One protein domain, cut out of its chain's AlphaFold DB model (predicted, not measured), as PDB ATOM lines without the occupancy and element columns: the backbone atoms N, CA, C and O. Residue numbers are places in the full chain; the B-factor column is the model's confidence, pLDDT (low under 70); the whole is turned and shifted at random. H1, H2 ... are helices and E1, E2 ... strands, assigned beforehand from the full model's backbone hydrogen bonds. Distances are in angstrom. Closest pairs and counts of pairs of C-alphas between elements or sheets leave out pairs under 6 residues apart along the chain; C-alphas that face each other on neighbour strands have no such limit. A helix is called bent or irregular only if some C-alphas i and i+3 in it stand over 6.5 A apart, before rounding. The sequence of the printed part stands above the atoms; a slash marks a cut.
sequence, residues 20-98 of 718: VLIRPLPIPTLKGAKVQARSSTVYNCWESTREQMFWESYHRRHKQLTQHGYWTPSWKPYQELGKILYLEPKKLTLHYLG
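AT A GLANCE: This is residues 20 to 98 of the 718 residues of the protein "Coiled-coil domain containing 60" of Gopherus agassizii (Agassiz's desert tortoise) (UniProt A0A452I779). The printed part winds round as a flat, open frame with an empty middle: an unnamed stretch leads from residue 20 to a small hairpin of E1 and E2 at one corner, the long helix H1 makes one side, and a long link returns to the short helix H2, near where the printed part began. Residues 49 to 62, of which 50 to 62 belong to H1, stand free as part of that side of the frame, and the chain runs on at both ends of H1. The printed part has 79 residues, with two named strands and two named helices in the order E1, E2, H1, H2; the sheet, of order E1 - E2, is antiparallel. The class is mixed, helices and strands, with under half of the residues in named elements. The whole is extended, with a radius of gyration of the C-alphas of 18.9 A and spans of 55 by 38 by 20 A.

IN THESE COORDINATES: Residues 20 to 34 hold no named element, and C-alpha 20 is at (46.916, 23.777, 22.710). E1 is residues 35 to 38, 7.2 A from first to last C-alpha, and begins with C-alpha 35 at (46.810, 39.029, 52.460). E2 is residues 43 to 45, 6.7 A long. H1, residues 50 to 67, is the longest helix, 25.5 A from first to last C-alpha. Residues 68 to 88 hold no named element. H2, residues 89 to 96, measures 10.7 A and ends with C-alpha 96 at (37.883, 27.445, 27.489).

HOW THE PARTS SIT: E1 and E2 form a hairpin over a tight link of 4 residues, antiparallel at 175 degrees between their directions. The C-alphas of Val 35 and Cys 45 face each other at 4.3 A. N 36 and O 44 are within hydrogen-bond range at 2.8 A, and N 44 and O 37 at 3.0 A. A tight link of 4 residues joins E2 to H1. E1 and H1 are apart. H1 and H2 are apart, and H2 is apart from both E1 and E2. In H1 and H2 every O i to N i+4 pair is within hydrogen-bond range, and neither helix is bent.

THE WHOLE: The two C-alphas farthest apart, those of Ser 40 and Trp 75, are 56.4 A from each other, while the first and last printed C-alphas, of Val 20 and Gly 98, are 10.2 A apart. The printed part has no cut. The link from H1 to H2, 21 residues, is long. The mean pLDDT of the printed part is 70.7, and 37 residues are under 70, among them residues 23 to 34, 45 to 50, 66 to 74 and 78 to 85.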
ATOM      1  N   VAL A  20      46.858  22.843  21.579       78.69
ATOM      2  CA  VAL A  20      46.916  23.777  22.710       78.69
ATOM      3  C   VAL A  20      48.299  24.417  22.786       78.69
ATOM      4  O   VAL A  20      49.306  23.728  22.947       78.69
ATOM      5  N   LEU A  21      48.354  25.748  22.757       77.12
ATOM      6  CA  LEU A  21      49.572  26.485  23.078       77.12
ATOM      7  C   LEU A  21      49.771  26.481  24.597       77.12
ATOM      8  O   LEU A  21      48.964  27.045  25.340       77.12
ATOM      9  N   ILE A  22      50.867  25.884  25.066       75.00
ATOM     10  CA  ILE A  22      51.237  25.912  26.486       75.00
ATOM     11  C   ILE A  22      51.697  27.333  26.838       75.00
ATOM     12  O   ILE A  22      52.848  27.712  26.640       75.00
ATOM     13  N   ARG A  23      50.762  28.131  27.353       67.25
ATOM     14  CA  ARG A  23      51.006  29.439  27.969       67.25
ATOM     15  C   ARG A  23      50.804  29.309  29.482       67.25
ATOM     16  O   ARG A  23      49.956  28.514  29.894       67.25
ATOM     17  N   PRO A  24      51.524  30.078  30.320       66.56
ATOM     18  CA  PRO A  24      51.161  30.185  31.729       66.56
ATOM     19  C   PRO A  24      49.712  30.673  31.836       66.56
ATOM     20  O   PRO A  24      49.287  31.543  31.071       66.56
ATOM     21  N   LEU A  25      48.950  30.102  32.772       54.72
ATOM     22  CA  LEU A  25      47.577  30.536  33.027       54.72
ATOM     23  C   LEU A  25      47.558  32.042  33.350       54.72
ATOM     24  O   LEU A  25      48.462  32.510  34.049       54.72
ATOM     25  N   PRO A  26      46.536  32.800  32.906       58.56
ATOM     26  CA  PRO A  26      46.374  34.214  33.235       58.56
ATOM     27  C   PRO A  26      45.894  34.382  34.688       58.56
ATOM     28  O   PRO A  26      44.808  34.891  34.954       58.56
ATOM     29  N   ILE A  27      46.711  33.924  35.638       57.91
ATOM     30  CA  ILE A  27      46.536  34.157  37.069       57.91
ATOM     31  C   ILE A  27      46.672  35.672  37.282       57.91
ATOM     32  O   ILE A  27      47.732  36.223  36.961       57.91
ATOM     33  N   PRO A  28      45.647  36.370  37.805       59.81
ATOM     34  CA  PRO A  28      45.750  37.797  38.073       59.81
ATOM     35  C   PRO A  28      46.932  38.068  39.003       59.81
ATOM     36  O   PRO A  28      47.069  37.433  40.049       59.81
ATOM     37  N   THR A  29      47.810  39.003  38.637       57.81
ATOM     38  CA  THR A  29      48.990  39.295  39.452       57.81
ATOM     39  C   THR A  29      48.556  39.891  40.789       57.81
ATOM     40  O   THR A  29      48.257  41.081  40.861       57.81
ATOM     41  N   LEU A  30      48.596  39.092  41.862       60.78
ATOM     42  CA  LEU A  30      48.219  39.456  43.242       60.78
ATOM     43  C   LEU A  30      49.108  40.556  43.879       60.78
ATOM     44  O   LEU A  30      49.075  40.792  45.086       60.78
ATOM     45  N   LYS A  31      49.919  41.244  43.068       58.59
ATOM     46  CA  LYS A  31      50.953  42.221  43.422       58.59
ATOM     47  C   LYS A  31      50.331  43.568  43.823       58.59
ATOM     48  O   LYS A  31      50.450  44.565  43.117       58.59
ATOM     49  N   GLY A  32      49.647  43.558  44.965       60.81
ATOM     50  CA  GLY A  32      48.905  44.687  45.533       60.81
ATOM     51  C   GLY A  32      47.696  44.275  46.381       60.81
ATOM     52  O   GLY A  32      47.181  45.094  47.138       60.81
ATOM     53  N   ALA A  33      47.259  43.012  46.304       65.56
ATOM     54  CA  ALA A  33      46.188  42.495  47.148       65.56
ATOM     55  C   ALA A  33      46.662  42.357  48.606       65.56
ATOM     56  O   ALA A  33      47.759  41.863  48.875       65.56
ATOM     57  N   LYS A  34      45.825  42.761  49.569       68.19
ATOM     58  CA  LYS A  34      46.101  42.509  50.991       68.19
ATOM     59  C   LYS A  34      45.977  41.007  51.259       68.19
ATOM     60  O   LYS A  34      45.023  40.379  50.812       68.19
ATOM     61  N   VAL A  35      46.907  40.429  52.014       73.62
ATOM     62  CA  VAL A  35      46.810  39.029  52.460       73.62
ATOM     63  C   VAL A  35      45.883  38.963  53.674       73.62
ATOM     64  O   VAL A  35      46.076  39.699  54.639       73.62
ATOM     65  N   GLN A  36      44.863  38.108  53.614       70.81
ATOM     66  CA  GLN A  36      43.928  37.841  54.708       70.81
ATOM     67  C   GLN A  36      44.489  36.775  55.659       70.81
ATOM     68  O   GLN A  36      44.429  36.942  56.875       70.81
ATOM     69  N   ALA A  37      45.063  35.699  55.111       71.69
ATOM     70  CA  ALA A  37      45.679  34.621  55.878       71.69
ATOM     71  C   ALA A  37      46.891  34.036  55.141       71.69
ATOM     72  O   ALA A  37      46.870  33.884  53.920       71.69
ATOM     73  N   ARG A  38      47.930  33.676  55.903       74.62
ATOM     74  CA  ARG A  38      49.074  32.884  55.433       74.62
ATOM     75  C   ARG A  38      49.410  31.792  56.450       74.62
ATOM     76  O   ARG A  38      49.599  32.087  57.628       74.62
ATOM     77  N   SER A  39      49.513  30.556  55.988       76.25
ATOM     78  CA  SER A  39      50.105  29.415  56.691       76.25
ATOM     79  C   SER A  39      50.968  28.619  55.702       76.25
ATOM     80  O   SER A  39      51.102  29.005  54.542       76.25
ATOM     81  N   SER A  40      51.545  27.496  56.133       71.06
ATOM     82  CA  SER A  40      52.227  26.549  55.238       71.06
ATOM     83  C   SER A  40      51.292  25.823  54.257       71.06
ATOM     84  O   SER A  40      51.777  25.167  53.342       71.06
ATOM     85  N   THR A  41      49.969  25.923  54.437       70.00
ATOM     86  CA  THR A  41      48.952  25.188  53.658       70.00
ATOM     87  C   THR A  41      47.831  26.064  53.093       70.00
ATOM     88  O   THR A  41      47.058  25.592  52.265       70.00
ATOM     89  N   VAL A  42      47.718  27.326  53.523       63.47
ATOM     90  CA  VAL A  42      46.640  28.251  53.142       63.47
ATOM     91  C   VAL A  42      47.225  29.626  52.836       63.47
ATOM     92  O   VAL A  42      47.915  30.217  53.669       63.47
ATOM     93  N   TYR A  43      46.906  30.161  51.660       71.94
ATOM     94  CA  TYR A  43      47.233  31.528  51.261       71.94
ATOM     95  C   TYR A  43      45.974  32.195  50.705       71.94
ATOM     96  O   TYR A  43      45.581  31.944  49.568       71.94
ATOM     97  N   ASN A  44      45.344  33.044  51.519       70.62
ATOM     98  CA  ASN A  44      44.144  33.783  51.132       70.62
ATOM     99  C   ASN A  44      44.491  35.264  50.977       70.62
ATOM    100  O   ASN A  44      44.924  35.909  51.937       70.62
ATOM    101  N   CYS A  45      44.236  35.824  49.799       69.12
ATOM    102  CA  CYS A  45      44.130  37.268  49.615       69.12
ATOM    103  C   CYS A  45      42.721  37.755  49.983       69.12
ATOM    104  O   CYS A  45      41.761  36.991  49.980       69.12
ATOM    105  N   TRP A  46      42.598  39.049  50.265       59.94
ATOM    106  CA  TRP A  46      41.320  39.739  50.160       59.94
ATOM    107  C   TRP A  46      40.942  39.834  48.677       59.94
ATOM    108  O   TRP A  46      41.583  40.569  47.924       59.94
ATOM    109  N   GLU A  47      39.922  39.080  48.274       64.62
ATOM    110  CA  GLU A  47      39.181  39.330  47.034       64.62
ATOM    111  C   GLU A  47      38.331  40.613  47.160       64.62
ATOM    112  O   GLU A  47      38.342  41.273  48.205       64.62
ATOM    113  N   SER A  48      37.642  40.992  46.077       63.16
ATOM    114  CA  SER A  48      36.920  42.264  45.910       63.16
ATOM    115  C   SER A  48      36.097  42.688  47.131       63.16
ATOM    116  O   SER A  48      35.463  41.867  47.801       63.16
ATOM    117  N   THR A  49      36.066  43.997  47.402       69.00
ATOM    118  CA  THR A  49      35.363  44.586  48.553       69.00
ATOM    119  C   THR A  49      33.921  44.080  48.620       69.00
ATOM    120  O   THR A  49      33.253  43.954  47.596       69.00
ATOM    121  N   ARG A  50      33.403  43.820  49.830       69.19
ATOM    122  CA  ARG A  50      32.053  43.255  50.047       69.19
ATOM    123  C   ARG A  50      30.948  43.989  49.269       69.19
ATOM    124  O   ARG A  50      30.013  43.353  48.796       69.19
ATOM    125  N   GLU A  51      31.078  45.303  49.122       71.06
ATOM    126  CA  GLU A  51      30.192  46.164  48.328       71.06
ATOM    127  C   GLU A  51      30.299  45.908  46.819       71.06
ATOM    128  O   GLU A  51      29.277  45.836  46.149       71.06
ATOM    129  N   GLN A  52      31.502  45.688  46.279       76.88
ATOM    130  CA  GLN A  52      31.700  45.298  44.876       76.88
ATOM    131  C   GLN A  52      31.061  43.930  44.609       76.88
ATOM    132  O   GLN A  52      30.242  43.806  43.705       76.88
ATOM    133  N   MET A  53      31.309  42.937  45.473       76.81
ATOM    134  CA  MET A  53      30.681  41.609  45.375       76.81
ATOM    135  C   MET A  53      29.148  41.660  45.510       76.81
ATOM    136  O   MET A  53      28.436  40.864  44.884       76.81
ATOM    137  N   PHE A  54      28.621  42.600  46.305       77.00
ATOM    138  CA  PHE A  54      27.192  42.900  46.380       77.00
ATOM    139  C   PHE A  54      26.679  43.496  45.063       77.00
ATOM    140  O   PHE A  54      25.737  42.946  44.494       77.00
ATOM    141  N   TRP A  55      27.313  44.550  44.541       80.88
ATOM    142  CA  TRP A  55      26.907  45.206  43.298       80.88
ATOM    143  C   TRP A  55      27.013  44.280  42.086       80.88
ATOM    144  O   TRP A  55      26.063  44.205  41.311       80.88
ATOM    145  N   GLU A  56      28.090  43.514  41.932       80.50
ATOM    146  CA  GLU A  56      28.223  42.489  40.888       80.50
ATOM    147  C   GLU A  56      27.102  41.444  40.980       80.50
ATOM    148  O   GLU A  56      26.519  41.043  39.970       80.50
ATOM    149  N   SER A  57      26.747  41.026  42.199       80.81
ATOM    150  CA  SER A  57      25.653  40.077  42.431       80.81
ATOM    151  C   SER A  57      24.266  40.679  42.198       80.81
ATOM    152  O   SER A  57      23.369  39.962  41.751       80.81
ATOM    153  N   TYR A  58      24.092  41.976  42.460       82.69
ATOM    154  CA  TYR A  58      22.877  42.733  42.175       82.69
ATOM    155  C   TYR A  58      22.678  42.887  40.661       82.69
ATOM    156  O   TYR A  58      21.664  42.435  40.135       82.69
ATOM    157  N   HIS A  59      23.679  43.409  39.942       80.50
ATOM    158  CA  HIS A  59      23.638  43.572  38.485       80.50
ATOM    159  C   HIS A  59      23.468  42.229  37.762       80.50
ATOM    160  O   HIS A  59      22.662  42.132  36.836       80.50
ATOM    161  N   ARG A  60      24.145  41.162  38.218       80.81
ATOM    162  CA  ARG A  60      23.948  39.796  37.699       80.81
ATOM    163  C   ARG A  60      22.500  39.329  37.864       80.81
ATOM    164  O   ARG A  60      21.920  38.836  36.902       80.81
ATOM    165  N   ARG A  61      21.908  39.504  39.052       79.56
ATOM    166  CA  ARG A  61      20.521  39.092  39.330       79.56
ATOM    167  C   ARG A  61      19.504  39.930  38.553       79.56
ATOM    168  O   ARG A  61      18.541  39.371  38.043       79.56
ATOM    169  N   HIS A  62      19.736  41.236  38.426       76.44
ATOM    170  CA  HIS A  62      18.909  42.130  37.616       76.44
ATOM    171  C   HIS A  62      18.936  41.697  36.142       76.44
ATOM    172  O   HIS A  62      17.889  41.407  35.574       76.44
ATOM    173  N   LYS A  63      20.131  41.499  35.560       77.25
ATOM    174  CA  LYS A  63      20.286  40.989  34.188       77.25
ATOM    175  C   LYS A  63      19.590  39.635  33.983       77.25
ATOM    176  O   LYS A  63      18.923  39.442  32.972       77.25
ATOM    177  N   GLN A  64      19.701  38.716  34.947       75.38
ATOM    178  CA  GLN A  64      18.990  37.431  34.918       75.38
ATOM    179  C   GLN A  64      17.464  37.595  34.898       75.38
ATOM    180  O   GLN A  64      16.802  36.885  34.147       75.38
ATOM    181  N   LEU A  65      16.910  38.546  35.657       73.00
ATOM    182  CA  LEU A  65      15.474  38.832  35.654       73.00
ATOM    183  C   LEU A  65      15.000  39.395  34.302       73.00
ATOM    184  O   LEU A  65      13.988  38.945  33.776       73.00
ATOM    185  N   THR A  66      15.741  40.359  33.746       69.69
ATOM    186  CA  THR A  66      15.327  41.161  32.579       69.69
ATOM    187  C   THR A  66      15.626  40.512  31.219       69.69
ATOM    188  O   THR A  66      15.052  40.935  30.217       69.69
ATOM    189  N   GLN A  67      16.555  39.547  31.147       68.31
ATOM    190  CA  GLN A  67      17.046  38.977  29.874       68.31
ATOM    191  C   GLN A  67      17.029  37.439  29.804       68.31
ATOM    192  O   GLN A  67      17.169  36.880  28.716       68.31
ATOM    193  N   HIS A  68      16.896  36.749  30.943       66.88
ATOM    194  CA  HIS A  68      17.116  35.300  31.045       66.88
ATOM    195  C   HIS A  68      16.088  34.579  31.943       66.88
ATOM    196  O   HIS A  68      16.389  33.531  32.515       66.88
ATOM    197  N   GLY A  69      14.890  35.143  32.126       64.31
ATOM    198  CA  GLY A  69      13.902  34.607  33.066       64.31
ATOM    199  C   GLY A  69      12.462  35.025  32.781       64.31
ATOM    200  O   GLY A  69      12.195  35.768  31.842       64.31
ATOM    201  N   TYR A  70      11.535  34.565  33.626       59.94
ATOM    202  CA  TYR A  70      10.074  34.733  33.489       59.94
ATOM    203  C   TYR A  70       9.583  36.193  33.350       59.94
ATOM    204  O   TYR A  70       8.463  36.430  32.915       59.94
ATOM    205  N   TRP A  71      10.421  37.174  33.696       60.78
ATOM    206  CA  TRP A  71      10.131  38.612  33.614       60.78
ATOM    207  C   TRP A  71      10.694  39.277  32.339       60.78
ATOM    208  O   TRP A  71      10.687  40.502  32.219       60.78
ATOM    209  N   THR A  72      11.190  38.484  31.383       68.69
ATOM    210  CA  THR A  72      11.654  38.969  30.073       68.69
ATOM    211  C   THR A  72      10.438  39.360  29.216       68.69
ATOM    212  O   THR A  72       9.518  38.551  29.094       68.69
ATOM    213  N   PRO A  73      10.389  40.563  28.609       67.06
ATOM    214  CA  PRO A  73       9.256  40.969  27.776       67.06
ATOM    215  C   PRO A  73       9.043  40.033  26.580       67.06
ATOM    216  O   PRO A  73       9.997  39.705  25.879       67.06
ATOM    217  N   SER A  74       7.789  39.667  26.302       65.62
ATOM    218  CA  SER A  74       7.395  38.661  25.295       65.62
ATOM    219  C   SER A  74       7.829  38.953  23.852       65.62
ATOM    220  O   SER A  74       7.841  38.049  23.023       65.62
ATOM    221  N   TRP A  75       8.200  40.198  23.549       75.75
ATOM    222  CA  TRP A  75       8.716  40.639  22.249       75.75
ATOM    223  C   TRP A  75      10.243  40.514  22.108       75.75
ATOM    224  O   TRP A  75      10.791  40.877  21.068       75.75
ATOM    225  N   LYS A  76      10.951  40.015  23.131       69.19
ATOM    226  CA  LYS A  76      12.382  39.690  23.055       69.19
ATOM    227  C   LYS A  76      12.587  38.172  23.112       69.19
ATOM    228  O   LYS A  76      12.044  37.537  24.015       69.19
ATOM    229  N   PRO A  77      13.394  37.581  22.211       70.12
ATOM    230  CA  PRO A  77      13.761  36.176  22.328       70.12
ATOM    231  C   PRO A  77      14.582  35.949  23.604       70.12
ATOM    232  O   PRO A  77      15.408  36.785  23.983       70.12
ATOM    233  N   TYR A  78      14.371  34.806  24.258       63.59
ATOM    234  CA  TYR A  78      15.158  34.403  25.424       63.59
ATOM    235  C   TYR A  78      16.636  34.260  25.048       63.59
ATOM    236  O   TYR A  78      16.977  33.487  24.154       63.59
ATOM    237  N   GLN A  79      17.524  34.965  25.753       66.50
ATOM    238  CA  GLN A  79      18.961  34.802  25.554       66.50
ATOM    239  C   GLN A  79      19.466  33.593  26.354       66.50
ATOM    240  O   GLN A  79      19.285  33.535  27.574       66.50
ATOM    241  N   GLU A  80      20.120  32.648  25.676       61.12
ATOM    242  CA  GLU A  80      20.595  31.392  26.268       61.12
ATOM    243  C   GLU A  80      21.500  31.601  27.496       61.12
ATOM    244  O   GLU A  80      22.386  32.460  27.525       61.12
ATOM    245  N   LEU A  81      21.291  30.778  28.529       59.06
ATOM    246  CA  LEU A  81      22.041  30.831  29.784       59.06
ATOM    247  C   LEU A  81      23.351  30.036  29.694       59.06
ATOM    248  O   LEU A  81      23.457  28.919  30.198       59.06
ATOM    249  N   GLY A  82      24.383  30.638  29.103       61.38
ATOM    250  CA  GLY A  82      25.721  30.053  29.101       61.38
ATOM    251  C   GLY A  82      26.751  30.820  28.276       61.38
ATOM    252  O   GLY A  82      26.575  31.985  27.929       61.38
ATOM    253  N   LYS A  83      27.845  30.126  27.956       65.69
ATOM    254  CA  LYS A  83      28.646  30.394  26.755       65.69
ATOM    255  C   LYS A  83      28.325  29.296  25.741       65.69
ATOM    256  O   LYS A  83      27.986  28.190  26.158       65.69
ATOM    257  N   ILE A  84      28.495  29.582  24.450       69.06
ATOM    258  CA  ILE A  84      28.277  28.616  23.363       69.06
ATOM    259  C   ILE A  84      29.056  27.319  23.646       69.06
ATOM    260  O   ILE A  84      30.274  27.342  23.857       69.06
ATOM    261  N   LEU A  85      28.340  26.192  23.669       64.19
ATOM    262  CA  LEU A  85      28.909  24.865  23.886       64.19
ATOM    263  C   LEU A  85      29.309  24.247  22.545       64.19
ATOM    264  O   LEU A  85      28.473  23.777  21.776       64.19
ATOM    265  N   TYR A  86      30.609  24.232  22.266       75.88
ATOM    266  CA  TYR A  86      31.152  23.580  21.080       75.88
ATOM    267  C   TYR A  86      31.104  22.055  21.240       75.88
ATOM    268  O   TYR A  86      31.759  21.504  22.121       75.88
ATOM    269  N   LEU A  87      30.376  21.365  20.359       73.81
ATOM    270  CA  LEU A  87      30.315  19.894  20.343       73.81
ATOM    271  C   LEU A  87      31.643  19.244  19.905       73.81
ATOM    272  O   LEU A  87      31.914  18.095  20.241       73.81
ATOM    273  N   GLU A  88      32.496  19.976  19.182       78.31
ATOM    274  CA  GLU A  88      33.846  19.535  18.819       78.31
ATOM    275  C   GLU A  88      34.830  19.691  19.996       78.31
ATOM    276  O   GLU A  88      35.103  20.828  20.403       78.31
ATOM    277  N   PRO A  89      35.481  18.609  20.479       77.12
ATOM    278  CA  PRO A  89      36.416  18.679  21.608       77.12
ATOM    279  C   PRO A  89      37.576  19.664  21.405       77.12
ATOM    280  O   PRO A  89      38.010  20.313  22.358       77.12
ATOM    281  N   LYS A  90      38.055  19.822  20.161       81.50
ATOM    282  CA  LYS A  90      39.121  20.771  19.803       81.50
ATOM    283  C   LYS A  90      38.680  22.225  20.001       81.50
ATOM    284  O   LYS A  90      39.355  22.970  20.712       81.50
ATOM    285  N   LYS A  91      37.538  22.619  19.419       81.69
ATOM    286  CA  LYS A  91      36.973  23.976  19.553       81.69
ATOM    287  C   LYS A  91      36.589  24.274  21.004       81.69
ATOM    288  O   LYS A  91      36.915  25.345  21.507       81.69
ATOM    289  N   LEU A  92      36.001  23.302  21.708       82.19
ATOM    290  CA  LEU A  92      35.690  23.411  23.134       82.19
ATOM    291  C   LEU A  92      36.948  23.699  23.964       82.19
ATOM    292  O   LEU A  92      36.996  24.692  24.689       82.19
ATOM    293  N   THR A  93      37.990  22.879  23.814       78.06
ATOM    294  CA  THR A  93      39.249  23.027  24.561       78.06
ATOM    295  C   THR A  93      39.909  24.381  24.289       78.06
ATOM    296  O   THR A  93      40.275  25.088  25.226       78.06
ATOM    297  N   LEU A  94      40.002  24.793  23.019       80.62
ATOM    298  CA  LEU A  94      40.549  26.099  22.642       80.62
ATOM    299  C   LEU A  94      39.719  27.267  23.198       80.62
ATOM    300  O   LEU A  94      40.291  28.264  23.635       80.62
ATOM    301  N   HIS A  95      38.387  27.155  23.227       81.38
ATOM    302  CA  HIS A  95      37.501  28.204  23.733       81.38
ATOM    303  C   HIS A  95      37.660  28.413  25.243       81.38
ATOM    304  O   HIS A  95      37.835  29.550  25.686       81.38
ATOM    305  N   TYR A  96      37.677  27.338  26.038       77.31
ATOM    306  CA  TYR A  96      37.883  27.445  27.489       77.31
ATOM    307  C   TYR A  96      39.294  27.922  27.868       77.31
ATOM    308  O   TYR A  96      39.457  28.548  28.913       77.31
ATOM    309  N   LEU A  97      40.294  27.701  27.008       78.75
ATOM    310  CA  LEU A  97      41.656  28.221  27.178       78.75
ATOM    311  C   LEU A  97      41.858  29.654  26.646       78.75
ATOM    312  O   LEU A  97      42.942  30.211  26.821       78.75
ATOM    313  N   GLY A  98      40.858  30.254  25.989       73.25
ATOM    314  CA  GLY A  98      40.984  31.578  25.363       73.25
ATOM    315  C   GLY A  98      41.916  31.601  24.142       73.25
ATOM    316  O   GLY A  98      42.543  32.620  23.867       73.25
TER     317      GLY A  98